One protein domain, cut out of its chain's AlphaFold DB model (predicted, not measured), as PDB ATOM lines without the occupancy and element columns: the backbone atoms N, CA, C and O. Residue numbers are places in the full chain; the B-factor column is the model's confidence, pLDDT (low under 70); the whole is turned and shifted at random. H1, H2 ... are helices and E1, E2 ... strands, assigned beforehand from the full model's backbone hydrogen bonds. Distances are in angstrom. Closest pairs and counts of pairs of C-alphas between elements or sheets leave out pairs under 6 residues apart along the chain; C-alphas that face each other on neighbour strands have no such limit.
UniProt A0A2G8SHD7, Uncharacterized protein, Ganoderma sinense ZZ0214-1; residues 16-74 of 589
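AT A GLANCE: This is residues 16 to 74 of the 589 residues of an uncharacterized protein of Ganoderma sinense ZZ0214-1 (UniProt A0A2G8SHD7). A slender, ribbon-like sheet, built on the hairpin of E2 and E3, makes most of the length, with the short strand E1 beside the first part of E2 at one end; a single helix, H1, lies crosswise at the other end, beyond the loop that joins E2 to E3. After E3 the chain folds back beside it, and the long stretch of residues 47 to 61 leads over to H1, which is clear of the sheet. The printed part has 59 residues, with three named strands and then one named helix in the order E1 E2 E3 H1, and the sheet runs E1 - E2 - E3, all antiparallel. The class is mixed, helices and strands, with under half of the printed residues in named elements. The whole is loose, with a radius of gyration of the C-alphas of 13.4 A, and elongated, spanning 39 by 22 by 16 A.

HOW THE PARTS SIT: E1, residues 16 to 18, is an edge strand and forms a hairpin with E2, residues 25 to 32. These two are antiparallel; N 17 and O 26 are within hydrogen-bond range at 3.0 A, and the C-alphas of Ala 16 and Thr 27 face each other at 4.6 A. The inner strand E2 forms a second hairpin with E3, residues 42 to 46, the other edge strand. E2 and E3 are antiparallel, with 149 degrees between their directions; N 31 and O 43 are 2.9 A apart and N 45 and O 29 2.8 A, both within hydrogen-bond range. The pairing is staggered: E2 pairs with E1 over residues 25 to 27 and with E3 over residues 28 to 32. E1 and E3 are apart. The three strands form a meander, each the antiparallel neighbour of the one before. The sheet is only just strongly twisted, its C-alphas lying up to 4.5 A off the best plane. Residues 44 to 45 of E3 also pair, antiparallel, with residues 52 to 53. H1, residues 62 to 74, is not on the sheet, with 0 pairs of C-alphas within 10 A, and is apart from E1 and E2. In H1 every O i to N i+4 pair is within hydrogen-bond range.

IN THESE COORDINATES: E1 begins at C-alpha 16, at (137.325, 113.230, 127.553). E2 measures 22.1 A from first to last C-alpha and ends at C-alpha 32, at (140.584, 129.971, 134.186). E3 measures 13.3 A. H1 measures 18.3 A and ends at C-alpha 74, at (141.182, 148.784, 134.613).

THE WHOLE: The two C-alphas farthest apart, those of Gly 24 and His 74, are 40.9 A from each other. The printed part has no cut. The links E1 to E2 and E2 to E3 are short, and the link E3 to H1 is long, with 15 residues. The mean pLDDT of the printed part is 89.6, and no printed residue is under 70.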
ATOM      1  N   ALA A  16     138.209 114.297 127.101       88.12
ATOM      2  CA  ALA A  16     137.325 113.230 127.553       88.12
ATOM      3  C   ALA A  16     137.697 112.848 128.996       88.12
ATOM      4  O   ALA A  16     138.747 112.253 129.241       88.12
ATOM      5  N   ARG A  17     136.858 113.222 129.969       88.44
ATOM      6  CA  ARG A  17     137.042 112.899 131.392       88.44
ATOM      7  C   ARG A  17     135.708 112.520 132.033       88.44
ATOM      8  O   ARG A  17     134.636 112.970 131.630       88.44
ATOM      9  N   HIS A  18     135.768 111.697 133.070       92.00
ATOM     10  CA  HIS A  18     134.580 111.375 133.852       92.00
ATOM     11  C   HIS A  18     134.198 112.582 134.706       92.00
ATOM     12  O   HIS A  18     135.027 113.121 135.444       92.00
ATOM     13  N   CYS A  19     132.950 113.036 134.588       92.44
ATOM     14  CA  CYS A  19     132.446 114.079 135.468       92.44
ATOM     15  C   CYS A  19     132.091 113.450 136.823       92.44
ATOM     16  O   CYS A  19     131.272 112.531 136.851       92.44
ATOM     17  N   PRO A  20     132.620 113.960 137.951       88.38
ATOM     18  CA  PRO A  20     132.348 113.378 139.265       88.38
ATOM     19  C   PRO A  20     130.872 113.487 139.673       88.38
ATOM     20  O   PRO A  20     130.425 112.730 140.522       88.38
ATOM     21  N   GLN A  21     130.110 114.403 139.063       92.19
ATOM     22  CA  GLN A  21     128.712 114.636 139.422       92.19
ATOM     23  C   GLN A  21     127.720 113.834 138.579       92.19
ATOM     24  O   GLN A  21     126.754 113.317 139.125       92.19
ATOM     25  N   CYS A  22     127.924 113.718 137.260       92.62
ATOM     26  CA  CYS A  22     127.017 112.926 136.419       92.62
ATOM     27  C   CYS A  22     127.516 111.505 136.135       92.62
ATOM     28  O   CYS A  22     126.809 110.761 135.462       92.62
ATOM     29  N   GLY A  23     128.730 111.139 136.563       89.25
ATOM     30  CA  GLY A  23     129.332 109.807 136.394       89.25
ATOM     31  C   GLY A  23     129.657 109.406 134.949       89.25
ATOM     32  O   GLY A  23     130.474 108.523 134.725       89.25
ATOM     33  N   GLY A  24     129.048 110.057 133.956       87.56
ATOM     34  CA  GLY A  24     129.260 109.764 132.544       87.56
ATOM     35  C   GLY A  24     130.624 110.217 132.025       87.56
ATOM     36  O   GLY A  24     131.160 111.249 132.446       87.56
ATOM     37  N   ALA A  25     131.134 109.476 131.038       85.00
ATOM     38  CA  ALA A  25     132.167 109.960 130.136       85.00
ATOM     39  C   ALA A  25     131.638 111.229 129.455       85.00
ATOM     40  O   ALA A  25     130.647 111.200 128.723       85.00
ATOM     41  N   SER A  26     132.242 112.366 129.778       84.44
ATOM     42  CA  SER A  26     131.830 113.665 129.263       84.44
ATOM     43  C   SER A  26     133.047 114.415 128.758       84.44
ATOM     44  O   SER A  26     134.160 114.245 129.254       84.44
ATOM     45  N   THR A  27     132.848 115.276 127.773       88.69
ATOM     46  CA  THR A  27     133.864 116.265 127.446       88.69
ATOM     47  C   THR A  27     133.900 117.309 128.558       88.69
ATOM     48  O   THR A  27     132.880 117.914 128.901       88.69
ATOM     49  N   VAL A  28     135.062 117.493 129.166       90.12
ATOM     50  CA  VAL A  28     135.305 118.510 130.183       90.12
ATOM     51  C   VAL A  28     136.147 119.606 129.549       90.12
ATOM     52  O   VAL A  28     137.138 119.323 128.875       90.12
ATOM     53  N   ILE A  29     135.725 120.852 129.746       91.06
ATOM     54  CA  ILE A  29     136.453 122.038 129.295       91.06
ATOM     55  C   ILE A  29     137.133 122.646 130.516       91.06
ATOM     56  O   ILE A  29     136.466 122.920 131.516       91.06
ATOM     57  N   GLU A  30     138.443 122.841 130.440       92.25
ATOM     58  CA  GLU A  30     139.212 123.537 131.468       92.25
ATOM     59  C   GLU A  30     139.254 125.034 131.139       92.25
ATOM     60  O   GLU A  30     139.460 125.438 129.995       92.25
ATOM     61  N   ARG A  31     138.979 125.864 132.144       91.31
ATOM     62  CA  ARG A  31     138.921 127.323 132.029       91.31
ATOM     63  C   ARG A  31     139.556 127.967 133.245       91.31
ATOM     64  O   ARG A  31     139.522 127.393 134.332       91.31
ATOM     65  N   LEU A  32     140.073 129.175 133.073       91.06
ATOM     66  CA  LEU A  32     140.584 129.971 134.186       91.06
ATOM     67  C   LEU A  32     139.447 130.783 134.825       91.06
ATOM     68  O   LEU A  32     138.623 131.381 134.127       91.06
ATOM     69  N   ALA A  33     139.365 130.802 136.152       89.88
ATOM     70  CA  ALA A  33     138.407 131.618 136.884       89.88
ATOM     71  C   ALA A  33     138.887 133.073 136.991       89.88
ATOM     72  O   ALA A  33     140.044 133.354 137.294       89.88
ATOM     73  N   PHE A  34     137.957 134.006 136.775       86.75
ATOM     74  CA  PHE A  34     138.159 135.457 136.914       86.75
ATOM     75  C   PHE A  34     137.275 136.054 138.010       86.75
ATOM     76  O   PHE A  34     137.005 137.249 137.998       86.75
ATOM     77  N   ARG A  35     136.734 135.214 138.894       83.31
ATOM     78  CA  ARG A  35     135.881 135.670 139.991       83.31
ATOM     79  C   ARG A  35     136.753 136.051 141.178       83.31
ATOM     80  O   ARG A  35     137.748 135.378 141.440       83.31
ATOM     81  N   GLU A  36     136.342 137.096 141.881       82.88
ATOM     82  CA  GLU A  36     136.963 137.529 143.130       82.88
ATOM     83  C   GLU A  36     137.084 136.349 144.110       82.88
ATOM     84  O   GLU A  36     136.194 135.497 144.196       82.88
ATOM     85  N   GLY A  37     138.238 136.245 144.771       85.38
ATOM     86  CA  GLY A  37     138.565 135.149 145.689       85.38
ATOM     87  C   GLY A  37     139.002 133.831 145.035       85.38
ATOM     88  O   GLY A  37     139.524 132.969 145.733       85.38
ATOM     89  N   ARG A  38     138.834 133.657 143.715       87.50
ATOM     90  CA  ARG A  38     139.302 132.472 142.957       87.50
ATOM     91  C   ARG A  38     139.980 132.843 141.638       87.50
ATOM     92  O   ARG A  38     139.994 132.066 140.685       87.50
ATOM     93  N   ALA A  39     140.481 134.070 141.543       88.69
ATOM     94  CA  ALA A  39     141.117 134.570 140.339       88.69
ATOM     95  C   ALA A  39     142.382 133.755 140.038       88.69
ATOM     96  O   ALA A  39     143.268 133.636 140.878       88.69
ATOM     97  N   GLY A  40     142.464 133.193 138.834       88.50
ATOM     98  CA  GLY A  40     143.594 132.369 138.409       88.50
ATOM     99  C   GLY A  40     143.523 130.898 138.832       88.50
ATOM    100  O   GLY A  40     144.457 130.157 138.531       88.50
ATOM    101  N   GLU A  41     142.437 130.451 139.468       93.19
ATOM    102  CA  GLU A  41     142.162 129.023 139.655       93.19
ATOM    103  C   GLU A  41     141.615 128.410 138.360       93.19
ATOM    104  O   GLU A  41     140.700 128.947 137.730       93.19
ATOM    105  N   TRP A  42     142.113 127.241 137.973       92.50
ATOM    106  CA  TRP A  42     141.495 126.435 136.928       92.50
ATOM    107  C   TRP A  42     140.219 125.777 137.441       92.50
ATOM    108  O   TRP A  42     140.193 125.191 138.526       92.50
ATOM    109  N   TYR A  43     139.173 125.817 136.627       93.75
ATOM    110  CA  TYR A  43     137.960 125.046 136.828       93.75
ATOM    111  C   TYR A  43     137.650 124.194 135.606       93.75
ATOM    112  O   TYR A  43     137.980 124.511 134.464       93.75
ATOM    113  N   ARG A  44     136.976 123.085 135.871       93.94
ATOM    114  CA  ARG A  44     136.489 122.127 134.888       93.94
ATOM    115  C   ARG A  44     134.991 122.289 134.750       93.94
ATOM    116  O   ARG A  44     134.281 122.179 135.745       93.94
ATOM    117  N   CYS A  45     134.515 122.519 133.535       94.88
ATOM    118  CA  CYS A  45     133.097 122.548 133.213       94.88
ATOM    119  C   CYS A  45     132.727 121.282 132.437       94.88
ATOM    120  O   CYS A  45     133.243 121.038 131.343       94.88
ATOM    121  N   CYS A  46     131.843 120.464 133.009       95.12
ATOM    122  CA  CYS A  46     131.287 119.310 132.314       95.12
ATOM    123  C   CYS A  46     130.322 119.779 131.222       95.12
ATOM    124  O   CYS A  46     129.314 120.413 131.514       95.12
ATOM    125  N   THR A  47     130.574 119.425 129.966       92.00
ATOM    126  CA  THR A  47     129.669 119.782 128.853       92.00
ATOM    127  C   THR A  47     128.283 119.143 128.966       92.00
ATOM    128  O   THR A  47     127.319 119.710 128.463       92.00
ATOM    129  N   ARG A  48     128.163 118.000 129.658       91.75
ATOM    130  CA  ARG A  48     126.903 117.256 129.796       91.75
ATOM    131  C   ARG A  48     125.984 117.832 130.873       91.75
ATOM    132  O   ARG A  48     124.848 118.173 130.581       91.75
ATOM    133  N   CYS A  49     126.456 117.938 132.116       94.38
ATOM    134  CA  CYS A  49     125.641 118.421 133.242       94.38
ATOM    135  C   CYS A  49     125.921 119.878 133.633       94.38
ATOM    136  O   CYS A  49     125.336 120.367 134.594       94.38
ATOM    137  N   ARG A  50     126.835 120.562 132.929       92.12
ATOM    138  CA  ARG A  50     127.285 121.939 133.213       92.12
ATOM    139  C   ARG A  50     127.867 122.143 134.613       92.12
ATOM    140  O   ARG A  50     128.059 123.279 135.033       92.12
ATOM    141  N   ASN A  51     128.184 121.056 135.320       95.25
ATOM    142  CA  ASN A  51     128.779 121.151 136.640       95.25
ATOM    143  C   ASN A  51     130.193 121.735 136.566       95.25
ATOM    144  O   ASN A  51     130.992 121.327 135.714       95.25
ATOM    145  N   ILE A  52     130.485 122.654 137.484       94.25
ATOM    146  CA  ILE A  52     131.779 123.315 137.621       94.25
ATOM    147  C   ILE A  52     132.511 122.690 138.805       94.25
ATOM    148  O   ILE A  52     132.045 122.753 139.938       94.25
ATOM    149  N   THR A  53     133.678 122.109 138.547       94.19
ATOM    150  CA  THR A  53     134.530 121.509 139.581       94.19
ATOM    151  C   THR A  53     135.902 122.155 139.570       94.19
ATOM    152  O   THR A  53     136.512 122.269 138.508       94.19
ATOM    153  N   PHE A  54     136.408 122.526 140.741       93.38
ATOM    154  CA  PHE A  54     137.756 123.059 140.912       93.38
ATOM    155  C   PHE A  54     138.665 121.909 141.352       93.38
ATOM    156  O   PHE A  54     138.558 121.473 142.500       93.38
ATOM    157  N   PRO A  55     139.483 121.329 140.454       91.38
ATOM    158  CA  PRO A  55     140.417 120.292 140.863       91.38
ATOM    159  C   PRO A  55     141.440 120.867 141.860       91.38
ATOM    160  O   PRO A  55     141.753 122.057 141.785       91.38
ATOM    161  N   PRO A  56     141.989 120.036 142.762       91.69
ATOM    162  CA  PRO A  56     143.106 120.439 143.605       91.69
ATOM    163  C   PRO A  56     144.256 120.950 142.735       91.69
ATOM    164  O   PRO A  56     144.704 120.261 141.817       91.69
ATOM    165  N   GLN A  57     144.704 122.166 143.013       90.81
ATOM    166  CA  GLN A  57     145.770 122.849 142.293       90.81
ATOM    167  C   GLN A  57     146.632 123.615 143.300       90.81
ATOM    168  O   GLN A  57     146.125 123.969 144.370       90.81
ATOM    169  N   PRO A  58     147.921 123.858 143.007       88.38
ATOM    170  CA  PRO A  58     148.706 124.776 143.817       88.38
ATOM    171  C   PRO A  58     148.002 126.136 143.849       88.38
ATOM    172  O   PRO A  58     147.446 126.565 142.835       88.38
ATOM    173  N   GLY A  59     148.003 126.788 145.014       88.19
ATOM    174  CA  GLY A  59     147.413 128.116 145.159       88.19
ATOM    175  C   GLY A  59     147.959 129.063 144.094       88.19
ATOM    176  O   GLY A  59     149.153 129.032 143.781       88.19
ATOM    177  N   THR A  60     147.082 129.873 143.502       88.88
ATOM    178  CA  THR A  60     147.481 130.838 142.479       88.88
ATOM    179  C   THR A  60     148.534 131.782 143.070       88.88
ATOM    180  O   THR A  60     148.297 132.343 144.142       88.88
ATOM    181  N   PRO A  61     149.693 131.977 142.409       90.75
ATOM    182  CA  PRO A  61     150.710 132.897 142.900       90.75
ATOM    183  C   PRO A  61     150.107 134.287 143.153       90.75
ATOM    184  O   PRO A  61     149.374 134.778 142.286       90.75
ATOM    185  N   PRO A  62     150.414 134.940 144.288       88.81
ATOM    186  CA  PRO A  62     149.789 136.210 144.663       88.81
ATOM    187  C   PRO A  62     149.998 137.290 143.595       88.81
ATOM    188  O   PRO A  62     149.068 138.018 143.268       88.81
ATOM    189  N   GLU A  63     151.163 137.303 142.939       90.62
ATOM    190  CA  GLU A  63     151.457 138.216 141.825       90.62
ATOM    191  C   GLU A  63     150.531 138.043 140.609       90.62
ATOM    192  O   GLU A  63     150.329 138.975 139.828       90.62
ATOM    193  N   LEU A  64     150.031 136.827 140.367       85.12
ATOM    194  CA  LEU A  64     149.110 136.559 139.265       85.12
ATOM    195  C   LEU A  64     147.691 136.986 139.646       85.12
ATOM    196  O   LEU A  64     146.999 137.571 138.815       85.12
ATOM    197  N   VAL A  65     147.288 136.738 140.897       88.19
ATOM    198  CA  VAL A  65     146.014 137.221 141.449       88.19
ATOM    199  C   VAL A  65     145.958 138.745 141.357       88.19
ATOM    200  O   VAL A  65     145.026 139.282 140.764       88.19
ATOM    201  N   GLU A  66     147.000 139.431 141.829       89.56
ATOM    202  CA  GLU A  66     147.106 140.892 141.785       89.56
ATOM    203  C   GLU A  66     147.034 141.430 140.350       89.56
ATOM    204  O   GLU A  66     146.282 142.362 140.073       89.56
ATOM    205  N   ARG A  67     147.724 140.794 139.393       89.25
ATOM    206  CA  ARG A  67     147.641 141.169 137.970       89.25
ATOM    207  C   ARG A  67     146.242 140.986 137.380       89.25
ATOM    208  O   ARG A  67     145.811 141.821 136.582       89.25
ATOM    209  N   ILE A  68     145.539 139.908 137.733       84.94
ATOM    210  CA  ILE A  68     144.171 139.652 137.256       84.94
ATOM    211  C   ILE A  68     143.197 140.671 137.856       84.94
ATOM    212  O   ILE A  68     142.350 141.200 137.131       84.94
ATOM    213  N   GLU A  69     143.323 140.971 139.147       86.56
ATOM    214  CA  GLU A  69     142.494 141.965 139.834       86.56
ATOM    215  C   GLU A  69     142.769 143.386 139.319       86.56
ATOM    216  O   GLU A  69     141.832 144.115 138.996       86.56
ATOM    217  N   ALA A  70     144.034 143.757 139.097       88.06
ATOM    218  CA  ALA A  70     144.394 145.033 138.479       88.06
ATOM    219  C   ALA A  70     143.785 145.177 137.072       88.06
ATOM    220  O   ALA A  70     143.169 146.196 136.752       88.06
ATOM    221  N   ALA A  71     143.874 144.138 136.233       86.00
ATOM    222  CA  ALA A  71     143.251 144.138 134.907       86.00
ATOM    223  C   ALA A  71     141.715 144.259 134.971       86.00
ATOM    224  O   ALA A  71     141.100 144.897 134.107       86.00
ATOM    225  N   ARG A  72     141.081 143.688 136.003       82.25
ATOM    226  CA  ARG A  72     139.641 143.844 136.251       82.25
ATOM    227  C   ARG A  72     139.305 145.288 136.613       82.25
ATOM    228  O   ARG A  72     138.422 145.870 135.988       82.25
ATOM    229  N   SER A  73     140.049 145.897 137.529       83.94
ATOM    230  CA  SER A  73     139.869 147.303 137.912       83.94
ATOM    231  C   SER A  73     140.023 148.250 136.717       83.94
ATOM    232  O   SER A  73     139.214 149.156 136.535       83.94
ATOM    233  N   HIS A  74     140.985 147.985 135.827       82.88
ATOM    234  CA  HIS A  74     141.182 148.784 134.613       82.88
ATOM    235  C   HIS A  74     140.091 148.598 133.547       82.88
ATOM    236  O   HIS A  74     139.819 149.530 132.796       82.88
TER     237      HIS A  74